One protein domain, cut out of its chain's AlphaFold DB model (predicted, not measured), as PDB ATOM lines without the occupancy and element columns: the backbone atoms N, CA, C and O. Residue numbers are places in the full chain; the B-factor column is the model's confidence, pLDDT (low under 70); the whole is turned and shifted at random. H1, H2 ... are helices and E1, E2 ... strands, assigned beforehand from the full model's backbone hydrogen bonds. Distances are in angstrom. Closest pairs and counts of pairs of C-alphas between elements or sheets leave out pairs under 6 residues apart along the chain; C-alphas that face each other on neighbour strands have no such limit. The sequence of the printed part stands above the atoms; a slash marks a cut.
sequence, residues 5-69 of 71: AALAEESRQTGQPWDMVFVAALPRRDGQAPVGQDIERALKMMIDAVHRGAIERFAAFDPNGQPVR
ATOM      1  N   ALA A   5      10.202  33.845 -26.452       81.44
ATOM      2  CA  ALA A   5      10.679  32.861 -27.423       81.44
ATOM      3  C   ALA A   5      10.659  33.386 -28.870       81.44
ATOM      4  O   ALA A   5      11.563  33.081 -29.641       81.44
ATOM      5  N   ALA A   6       9.667  34.210 -29.224       86.38
ATOM      6  CA  ALA A   6       9.600  34.832 -30.544       86.38
ATOM      7  C   ALA A   6      10.720  35.865 -30.748       86.38
ATOM      8  O   ALA A   6      11.344  35.878 -31.802       86.38
ATOM      9  N   LEU A   7      11.017  36.674 -29.725       83.25
ATOM     10  CA  LEU A   7      12.117  37.647 -29.765       83.25
ATOM     11  C   LEU A   7      13.480  36.952 -29.873       83.25
ATOM     12  O   LEU A   7      14.349  37.391 -30.622       83.25
ATOM     13  N   ALA A   8      13.662  35.845 -29.149       84.00
ATOM     14  CA  ALA A   8      14.882  35.049 -29.216       84.00
ATOM     15  C   ALA A   8      15.086  34.427 -30.608       84.00
ATOM     16  O   ALA A   8      16.203  34.430 -31.122       84.00
ATOM     17  N   GLU A   9      14.013  33.927 -31.229       86.31
ATOM     18  CA  GLU A   9      14.054  33.380 -32.589       86.31
ATOM     19  C   GLU A   9      14.359  34.453 -33.637       86.31
ATOM     20  O   GLU A   9      15.210  34.246 -34.497       86.31
ATOM     21  N   GLU A  10      13.722  35.619 -33.543       86.94
ATOM     22  CA  GLU A  10      14.003  36.757 -34.423       86.94
ATOM     23  C   GLU A  10      15.465  37.211 -34.301       86.94
ATOM     24  O   GLU A  10      16.150  37.384 -35.308       86.94
ATOM     25  N   SER A  11      15.987  37.306 -33.074       85.44
ATOM     26  CA  SER A  11      17.385  37.673 -32.826       85.44
ATOM     27  C   SER A  11      18.378  36.710 -33.494       85.44
ATOM     28  O   SER A  11      19.392  37.146 -34.044       85.44
ATOM     29  N   ARG A  12      18.077  35.401 -33.539       86.75
ATOM     30  CA  ARG A  12      18.929  34.403 -34.222       86.75
ATOM     31  C   ARG A  12      19.099  34.683 -35.719       86.75
ATOM     32  O   ARG A  12      20.134  34.330 -36.282       86.75
ATOM     33  N   GLN A  13      18.142  35.357 -36.358       89.50
ATOM     34  CA  GLN A  13      18.211  35.696 -37.785       89.50
ATOM     35  C   GLN A  13      19.271  36.763 -38.097       89.50
ATOM     36  O   GLN A  13      19.670  36.911 -39.250       89.50
ATOM     37  N   THR A  14      19.777  37.474 -37.083       88.38
ATOM     38  CA  THR A  14      20.881  38.437 -37.241       88.38
ATOM     39  C   THR A  14      22.233  37.762 -37.505       88.38
ATOM     40  O   THR A  14      23.178  38.425 -37.935       88.38
ATOM     41  N   GLY A  15      22.346  36.453 -37.240       87.81
ATOM     42  CA  GLY A  15      23.584  35.682 -37.384       87.81
ATOM     43  C   GLY A  15      24.653  35.987 -36.329       87.81
ATOM     44  O   GLY A  15      25.743  35.423 -36.397       87.81
ATOM     45  N   GLN A  16      24.362  36.859 -35.362       86.31
ATOM     46  CA  GLN A  16      25.273  37.198 -34.274       86.31
ATOM     47  C   GLN A  16      24.920  36.382 -33.022       86.31
ATOM     48  O   GLN A  16      23.752  36.375 -32.616       86.31
ATOM     49  N   PRO A  17      25.888  35.689 -32.394       84.81
ATOM     50  CA  PRO A  17      25.650  35.070 -31.098       84.81
ATOM     51  C   PRO A  17      25.378  36.161 -30.052       84.81
ATOM     52  O   PRO A  17      26.005  37.220 -30.068       84.81
ATOM     53  N   TRP A  18      24.443  35.901 -29.144       86.50
ATOM     54  CA  TRP A  18      24.102  36.802 -28.047       86.50
ATOM     55  C   TRP A  18      23.820  35.986 -26.786       86.50
ATOM     56  O   TRP A  18      23.180  34.937 -26.849       86.50
ATOM     57  N   ASP A  19      24.280  36.491 -25.645       88.44
ATOM     58  CA  ASP A  19      24.131  35.817 -24.348       88.44
ATOM     59  C   ASP A  19      23.077  36.482 -23.458       88.44
ATOM     60  O   ASP A  19      22.645  35.908 -22.463       88.44
ATOM     61  N   MET A  20      22.682  37.718 -23.774       89.62
ATOM     62  CA  MET A  20      21.796  38.517 -22.930       89.62
ATOM     63  C   MET A  20      20.929  39.464 -23.757       89.62
ATOM     64  O   MET A  20      21.359  39.974 -24.793       89.62
ATOM     65  N   VAL A  21      19.735  39.764 -23.251       90.19
ATOM     66  CA  VAL A  21      18.879  40.849 -23.741       90.19
ATOM     67  C   VAL A  21      18.636  41.860 -22.631       90.19
ATOM     68  O   VAL A  21      18.348  41.493 -21.493       90.19
ATOM     69  N   PHE A  22      18.726  43.143 -22.977       91.06
ATOM     70  CA  PHE A  22      18.383  44.246 -22.087       91.06
ATOM     71  C   PHE A  22      17.006  44.799 -22.450       91.06
ATOM     72  O   PHE A  22      16.672  44.940 -23.626       91.06
ATOM     73  N   VAL A  23      16.210  45.129 -21.439       90.44
ATOM     74  CA  VAL A  23      14.844  45.630 -21.585       90.44
ATOM     75  C   VAL A  23      14.681  46.898 -20.755       90.44
ATOM     76  O   VAL A  23      15.052  46.956 -19.579       90.44
ATOM     77  N   ALA A  24      14.081  47.911 -21.372       88.94
ATOM     78  CA  ALA A  24      13.707  49.164 -20.737       88.94
ATOM     79  C   ALA A  24      12.267  49.523 -21.111       88.94
ATOM     80  O   ALA A  24      11.817  49.254 -22.225       88.94
ATOM     81  N   ALA A  25      11.549  50.162 -20.190       86.81
ATOM     82  CA  ALA A  25      10.245  50.746 -20.466       86.81
ATOM     83  C   ALA A  25      10.395  52.256 -20.651       86.81
ATOM     84  O   ALA A  25      11.048  52.922 -19.845       86.81
ATOM     85  N   LEU A  26       9.773  52.802 -21.696       85.75
ATOM     86  CA  LEU A  26       9.724  54.245 -21.896       85.75
ATOM     87  C   LEU A  26       8.471  54.825 -21.246       85.75
ATOM     88  O   LEU A  26       7.364  54.382 -21.569       85.75
ATOM     89  N   PRO A  27       8.614  55.812 -20.344       79.31
ATOM     90  CA  PRO A  27       7.464  56.452 -19.746       79.31
ATOM     91  C   PRO A  27       6.701  57.236 -20.810       79.31
ATOM     92  O   PRO A  27       7.262  57.839 -21.725       79.31
ATOM     93  N   ARG A  28       5.386  57.246 -20.644       79.62
ATOM     94  CA  ARG A  28       4.485  58.114 -21.388       79.62
ATOM     95  C   ARG A  28       4.763  59.568 -21.000       79.62
ATOM     96  O   ARG A  28       4.834  59.864 -19.808       79.62
ATOM     97  N   ARG A  29       4.885  60.472 -21.973       76.00
ATOM     98  CA  ARG A  29       5.089  61.904 -21.711       76.00
ATOM     99  C   ARG A  29       3.771  62.641 -21.938       76.00
ATOM    100  O   ARG A  29       3.138  62.456 -22.970       76.00
ATOM    101  N   ASP A  30       3.317  63.392 -20.938       79.25
ATOM    102  CA  ASP A  30       2.068  64.173 -20.979       79.25
ATOM    103  C   ASP A  30       0.822  63.360 -21.385       79.25
ATOM    104  O   ASP A  30      -0.034  63.812 -22.140       79.25
ATOM    105  N   GLY A  31       0.726  62.109 -20.923       79.50
ATOM    106  CA  GLY A  31      -0.407  61.239 -21.251       79.50
ATOM    107  C   GLY A  31      -0.394  60.673 -22.681       79.50
ATOM    108  O   GLY A  31      -1.249  59.841 -23.000       79.50
ATOM    109  N   GLN A  32       0.610  61.011 -23.496       76.75
ATOM    110  CA  GLN A  32       0.779  60.537 -24.870       76.75
ATOM    111  C   GLN A  32       1.904  59.508 -24.986       76.75
ATOM    112  O   GLN A  32       2.966  59.635 -24.369       76.75
ATOM    113  N   ALA A  33       1.648  58.446 -25.759       77.94
ATOM    114  CA  ALA A  33       2.668  57.448 -26.057       77.94
ATOM    115  C   ALA A  33       3.887  58.126 -26.714       77.94
ATOM    116  O   ALA A  33       3.694  59.071 -27.483       77.94
ATOM    117  N   PRO A  34       5.119  57.668 -26.425       79.75
ATOM    118  CA  PRO A  34       6.312  58.210 -27.060       79.75
ATOM    119  C   PRO A  34       6.174  58.196 -28.584       79.75
ATOM    120  O   PRO A  34       5.757  57.193 -29.167       79.75
ATOM    121  N   VAL A  35       6.522  59.308 -29.225       82.25
ATOM    122  CA  VAL A  35       6.578  59.388 -30.690       82.25
ATOM    123  C   VAL A  35       7.887  58.782 -31.199       82.25
ATOM    124  O   VAL A  35       8.834  58.611 -30.433       82.25
ATOM    125  N   GLY A  36       7.973  58.488 -32.501       84.56
ATOM    126  CA  GLY A  36       9.137  57.814 -33.098       84.56
ATOM    127  C   GLY A  36      10.489  58.436 -32.718       84.56
ATOM    128  O   GLY A  36      11.403  57.719 -32.326       84.56
ATOM    129  N   GLN A  37      10.590  59.770 -32.704       84.94
ATOM    130  CA  GLN A  37      11.825  60.468 -32.316       84.94
ATOM    131  C   GLN A  37      12.239  60.223 -30.857       84.94
ATOM    132  O   GLN A  37      13.429  60.159 -30.547       84.94
ATOM    133  N   ASP A  38      11.278  60.080 -29.942       84.44
ATOM    134  CA  ASP A  38      11.574  59.801 -28.536       84.44
ATOM    135  C   ASP A  38      12.010  58.349 -28.338       84.44
ATOM    136  O   ASP A  38      12.919  58.086 -27.549       84.44
ATOM    137  N   ILE A  39      11.428  57.425 -29.109       88.56
ATOM    138  CA  ILE A  39      11.831  56.014 -29.142       88.56
ATOM    139  C   ILE A  39      13.260  55.880 -29.683       88.56
ATOM    140  O   ILE A  39      14.092  55.227 -29.056       88.56
ATOM    141  N   GLU A  40      13.586  56.543 -30.795       89.44
ATOM    142  CA  GLU A  40      14.940  56.531 -31.366       89.44
ATOM    143  C   GLU A  40      15.981  57.106 -30.404       89.44
ATOM    144  O   GLU A  40      17.066  56.542 -30.228       89.44
ATOM    145  N   ARG A  41      15.655  58.227 -29.752       90.31
ATOM    146  CA  ARG A  41      16.531  58.854 -28.756       90.31
ATOM    147  C   ARG A  41      16.782  57.915 -27.583       90.31
ATOM    148  O   ARG A  41      17.922  57.768 -27.150       90.31
ATOM    149  N   ALA A  42      15.731  57.277 -27.083       89.88
ATOM    150  CA  ALA A  42      15.830  56.298 -26.014       89.88
ATOM    151  C   ALA A  42      16.686  55.092 -26.394       89.88
ATOM    152  O   ALA A  42      17.544  54.689 -25.612       89.88
ATOM    153  N   LEU A  43      16.502  54.566 -27.604       91.12
ATOM    154  CA  LEU A  43      17.293  53.453 -28.113       91.12
ATOM    155  C   LEU A  43      18.777  53.829 -28.221       91.12
ATOM    156  O   LEU A  43      19.628  53.074 -27.757       91.12
ATOM    157  N   LYS A  44      19.099  55.023 -28.740       92.94
ATOM    158  CA  LYS A  44      20.482  55.536 -28.766       92.94
ATOM    159  C   LYS A  44      21.089  55.633 -27.368       92.94
ATOM    160  O   LYS A  44      22.186  55.132 -27.149       92.94
ATOM    161  N   MET A  45      20.360  56.209 -26.412       91.75
ATOM    162  CA  MET A  45      20.828  56.297 -25.023       91.75
ATOM    163  C   MET A  45      21.052  54.916 -24.397       91.75
ATOM    164  O   MET A  45      21.986  54.740 -23.617       91.75
ATOM    165  N   MET A  46      20.210  53.938 -24.730       92.69
ATOM    166  CA  MET A  46      20.358  52.562 -24.265       92.69
ATOM    167  C   MET A  46      21.612  51.901 -24.843       92.69
ATOM    168  O   MET A  46      22.386  51.323 -24.084       92.69
ATOM    169  N   ILE A  47      21.861  52.050 -26.146       92.38
ATOM    170  CA  ILE A  47      23.078  51.556 -26.808       92.38
ATOM    171  C   ILE A  47      24.328  52.174 -26.166       92.38
ATOM    172  O   ILE A  47      25.255  51.457 -25.792       92.38
ATOM    173  N   ASP A  48      24.332  53.493 -25.958       94.62
ATOM    174  CA  ASP A  48      25.452  54.193 -25.324       94.62
ATOM    175  C   ASP A  48      25.688  53.737 -23.878       94.62
ATOM    176  O   ASP A  48      26.834  53.613 -23.445       94.62
ATOM    177  N   ALA A  49      24.619  53.478 -23.118       92.81
ATOM    178  CA  ALA A  49      24.722  52.961 -21.758       92.81
ATOM    179  C   ALA A  49      25.316  51.546 -21.735       92.81
ATOM    180  O   ALA A  49      26.198  51.284 -20.917       92.81
ATOM    181  N   VAL A  50      24.896  50.670 -22.654       90.88
ATOM    182  CA  VAL A  50      25.454  49.317 -22.802       90.88
ATOM    183  C   VAL A  50      26.941  49.379 -23.151       90.88
ATOM    184  O   VAL A  50      27.743  48.743 -22.471       90.88
ATOM    185  N   HIS A  51      27.343  50.214 -24.115       91.12
ATOM    186  CA  HIS A  51      28.759  50.397 -24.466       91.12
ATOM    187  C   HIS A  51      29.620  50.904 -23.304       91.12
ATOM    188  O   HIS A  51      30.808  50.599 -23.232       91.12
ATOM    189  N   ARG A  52      29.036  51.683 -22.388       93.50
ATOM    190  CA  ARG A  52      29.721  52.214 -21.199       93.50
ATOM    191  C   ARG A  52      29.659  51.273 -19.991       93.50
ATOM    192  O   ARG A  52      30.152  51.646 -18.931       93.50
ATOM    193  N   GLY A  53      29.026  50.105 -20.115       90.94
ATOM    194  CA  GLY A  53      28.806  49.174 -19.004       90.94
ATOM    195  C   GLY A  53      27.767  49.647 -17.978       90.94
ATOM    196  O   GLY A  53      27.601  49.023 -16.938       90.94
ATOM    197  N   ALA A  54      27.021  50.718 -18.256       91.50
ATOM    198  CA  ALA A  54      26.002  51.277 -17.367       91.50
ATOM    199  C   ALA A  54      24.659  50.522 -17.475       91.50
ATOM    200  O   ALA A  54      23.598  51.139 -17.635       91.50
ATOM    201  N   ILE A  55      24.718  49.188 -17.418       90.62
ATOM    202  CA  ILE A  55      23.613  48.264 -17.724       90.62
ATOM    203  C   ILE A  55      22.707  47.936 -16.534       90.62
ATOM    204  O   ILE A  55      21.597  47.457 -16.738       90.62
ATOM    205  N   GLU A  56      23.129  48.256 -15.307       88.38
ATOM    206  CA  GLU A  56      22.389  47.983 -14.059       88.38
ATOM    207  C   GLU A  56      20.982  48.602 -14.020       88.38
ATOM    208  O   GLU A  56      20.104  48.156 -13.288       88.38
ATOM    209  N   ARG A  57      20.754  49.640 -14.830       86.44
ATOM    210  CA  ARG A  57      19.463  50.331 -14.951       86.44
ATOM    211  C   ARG A  57      18.436  49.586 -15.814       86.44
ATOM    212  O   ARG A  57      17.300  50.045 -15.918       86.44
ATOM    213  N   PHE A  58      18.839  48.513 -16.491       91.25
ATOM    214  CA  PHE A  58      17.987  47.744 -17.394       91.25
ATOM    215  C   PHE A  58      17.640  46.393 -16.782       91.25
ATOM    216  O   PHE A  58      18.450  45.780 -16.090       91.25
ATOM    217  N   ALA A  59      16.442  45.894 -17.086       91.31
ATOM    218  CA  ALA A  59      16.148  44.493 -16.833       91.31
ATOM    219  C   ALA A  59      16.942  43.652 -17.839       91.31
ATOM    220  O   ALA A  59      16.910  43.944 -19.033       91.31
ATOM    221  N   ALA A  60      17.647  42.631 -17.365       92.06
ATOM    222  CA  ALA A  60      18.430  41.746 -18.213       92.06
ATOM    223  C   ALA A  60      17.911  40.312 -18.125       92.06
ATOM    224  O   ALA A  60      17.526  39.853 -17.048       92.06
ATOM    225  N   PHE A  61      17.913  39.611 -19.255       91.81
ATOM    226  CA  PHE A  61      17.489  38.216 -19.344       91.81
ATOM    227  C   PHE A  61      18.474  37.402 -20.178       91.81
ATOM    228  O   PHE A  61      19.065  37.926 -21.124       91.81
ATOM    229  N   ASP A  62      18.624  36.127 -19.836       91.00
ATOM    230  CA  ASP A  62      19.352  35.147 -20.644       91.00
ATOM    231  C   ASP A  62      18.502  34.682 -21.854       91.00
ATOM    232  O   ASP A  62      17.321  35.041 -21.966       91.00
ATOM    233  N   PRO A  63      19.040  33.848 -22.765       86.94
ATOM    234  CA  PRO A  63      18.290  33.365 -23.923       86.94
ATOM    235  C   PRO A  63      17.105  32.454 -23.582       86.94
ATOM    236  O   PRO A  63      16.229  32.245 -24.422       86.94
ATOM    237  N   ASN A  64      17.043  31.941 -22.353       87.88
ATOM    238  CA  ASN A  64      15.930  31.149 -21.830       87.88
ATOM    239  C   ASN A  64      14.852  32.027 -21.165       87.88
ATOM    240  O   ASN A  64      13.852  31.502 -20.669       87.88
ATOM    241  N   GLY A  65      15.042  33.351 -21.130       87.88
ATOM    242  CA  GLY A  65      14.146  34.300 -20.473       87.88
ATOM    243  C   GLY A  65      14.296  34.343 -18.952       87.88
ATOM    244  O   GLY A  65      13.415  34.876 -18.273       87.88
ATOM    245  N   GLN A  66      15.375  33.789 -18.399       91.38
ATOM    246  CA  GLN A  66      15.672  33.872 -16.973       91.38
ATOM    247  C   GLN A  66      16.278  35.239 -16.642       91.38
ATOM    248  O   GLN A  66      17.197  35.683 -17.333       91.38
ATOM    249  N   PRO A  67      15.789  35.929 -15.598       91.19
ATOM    250  CA  PRO A  67      16.320  37.226 -15.213       91.19
ATOM    251  C   PRO A  67      17.759  37.095 -14.703       91.19
ATOM    252  O   PRO A  67      18.046  36.277 -13.828       91.19
ATOM    253  N   VAL A  68      18.643  37.958 -15.199       92.00
ATOM    254  CA  VAL A  68      20.038  38.058 -14.760       92.00
ATOM    255  C   VAL A  68      20.201  39.312 -13.908       92.00
ATOM    256  O   VAL A  68      19.722  40.386 -14.272       92.00
ATOM    257  N   ARG A  69      20.858  39.182 -12.750       85.62
ATOM    258  CA  ARG A  69      21.176  40.309 -11.863       85.62
ATOM    259  C   ARG A  69      22.672  40.574 -11.867       85.62
ATOM    260  O   ARG A  69      23.462  39.638 -11.777       85.62
TER     261      ARG A  69
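Overview. This is residues 5 to 69 of the 71 residues of the protein "Ribonucleotide reductase subunit alpha" of Halobellus sp. Atlit-31R (UniProt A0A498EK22). A small two-stranded ribbon, E1 and E2, lies between two helices that keep away from each other, the long H2 and the short H1, in an open arrangement. The loop of residues 24 to 35 reaches out at one end, and residues 12 to 17 stick out elsewhere. The printed part has 65 residues with two named helices and two named strands, in the order H1, E1, H2, E2; the sheet, E1 - E2, is antiparallel. The class is mostly helix, though under half of the residues are in named elements. The whole is loose, with a radius of gyration of the C-alphas of 13.5 A, and only just elongated, spanning 37 by 24 by 20 A.

Arrangement. E1, residues 21 to 23, and E2, residues 59 to 61, are antiparallel neighbours with 154 degrees between their directions. C-alphas 22 and 60 face each other at 4.6 A. N 23 and O 59, 2.8 A apart, and N 61 and O 21, 3.0 A apart, are within hydrogen-bond range. Residues 60 to 61 of E2 also pair, antiparallel, with residues 67 to 68. H1, residues 5 to 12, is apart from E2 and from H2, residues 36 to 51. In both helices every O i to N i+4 pair is within hydrogen-bond range.

Along the chain. H2 measures 22.7 A, from Gly 36 at (9.137, 57.814, -33.098) to His 51. H1 measures 10.8 A and begins at C-alpha 5, (10.679, 32.861, -27.423). E1 measures 6.6 A; E2 measures 6.9 A and ends at C-alpha 61, (17.489, 38.216, -19.344).

Size, cuts and confidence. The two C-alphas farthest apart, those of Gly 15 and Asp 30, are 39.3 A apart. The link from E1 to H2, 12 residues, is long. The printed part has no cut. Mean pLDDT of the printed part is 87.5, and no printed residue is under 70.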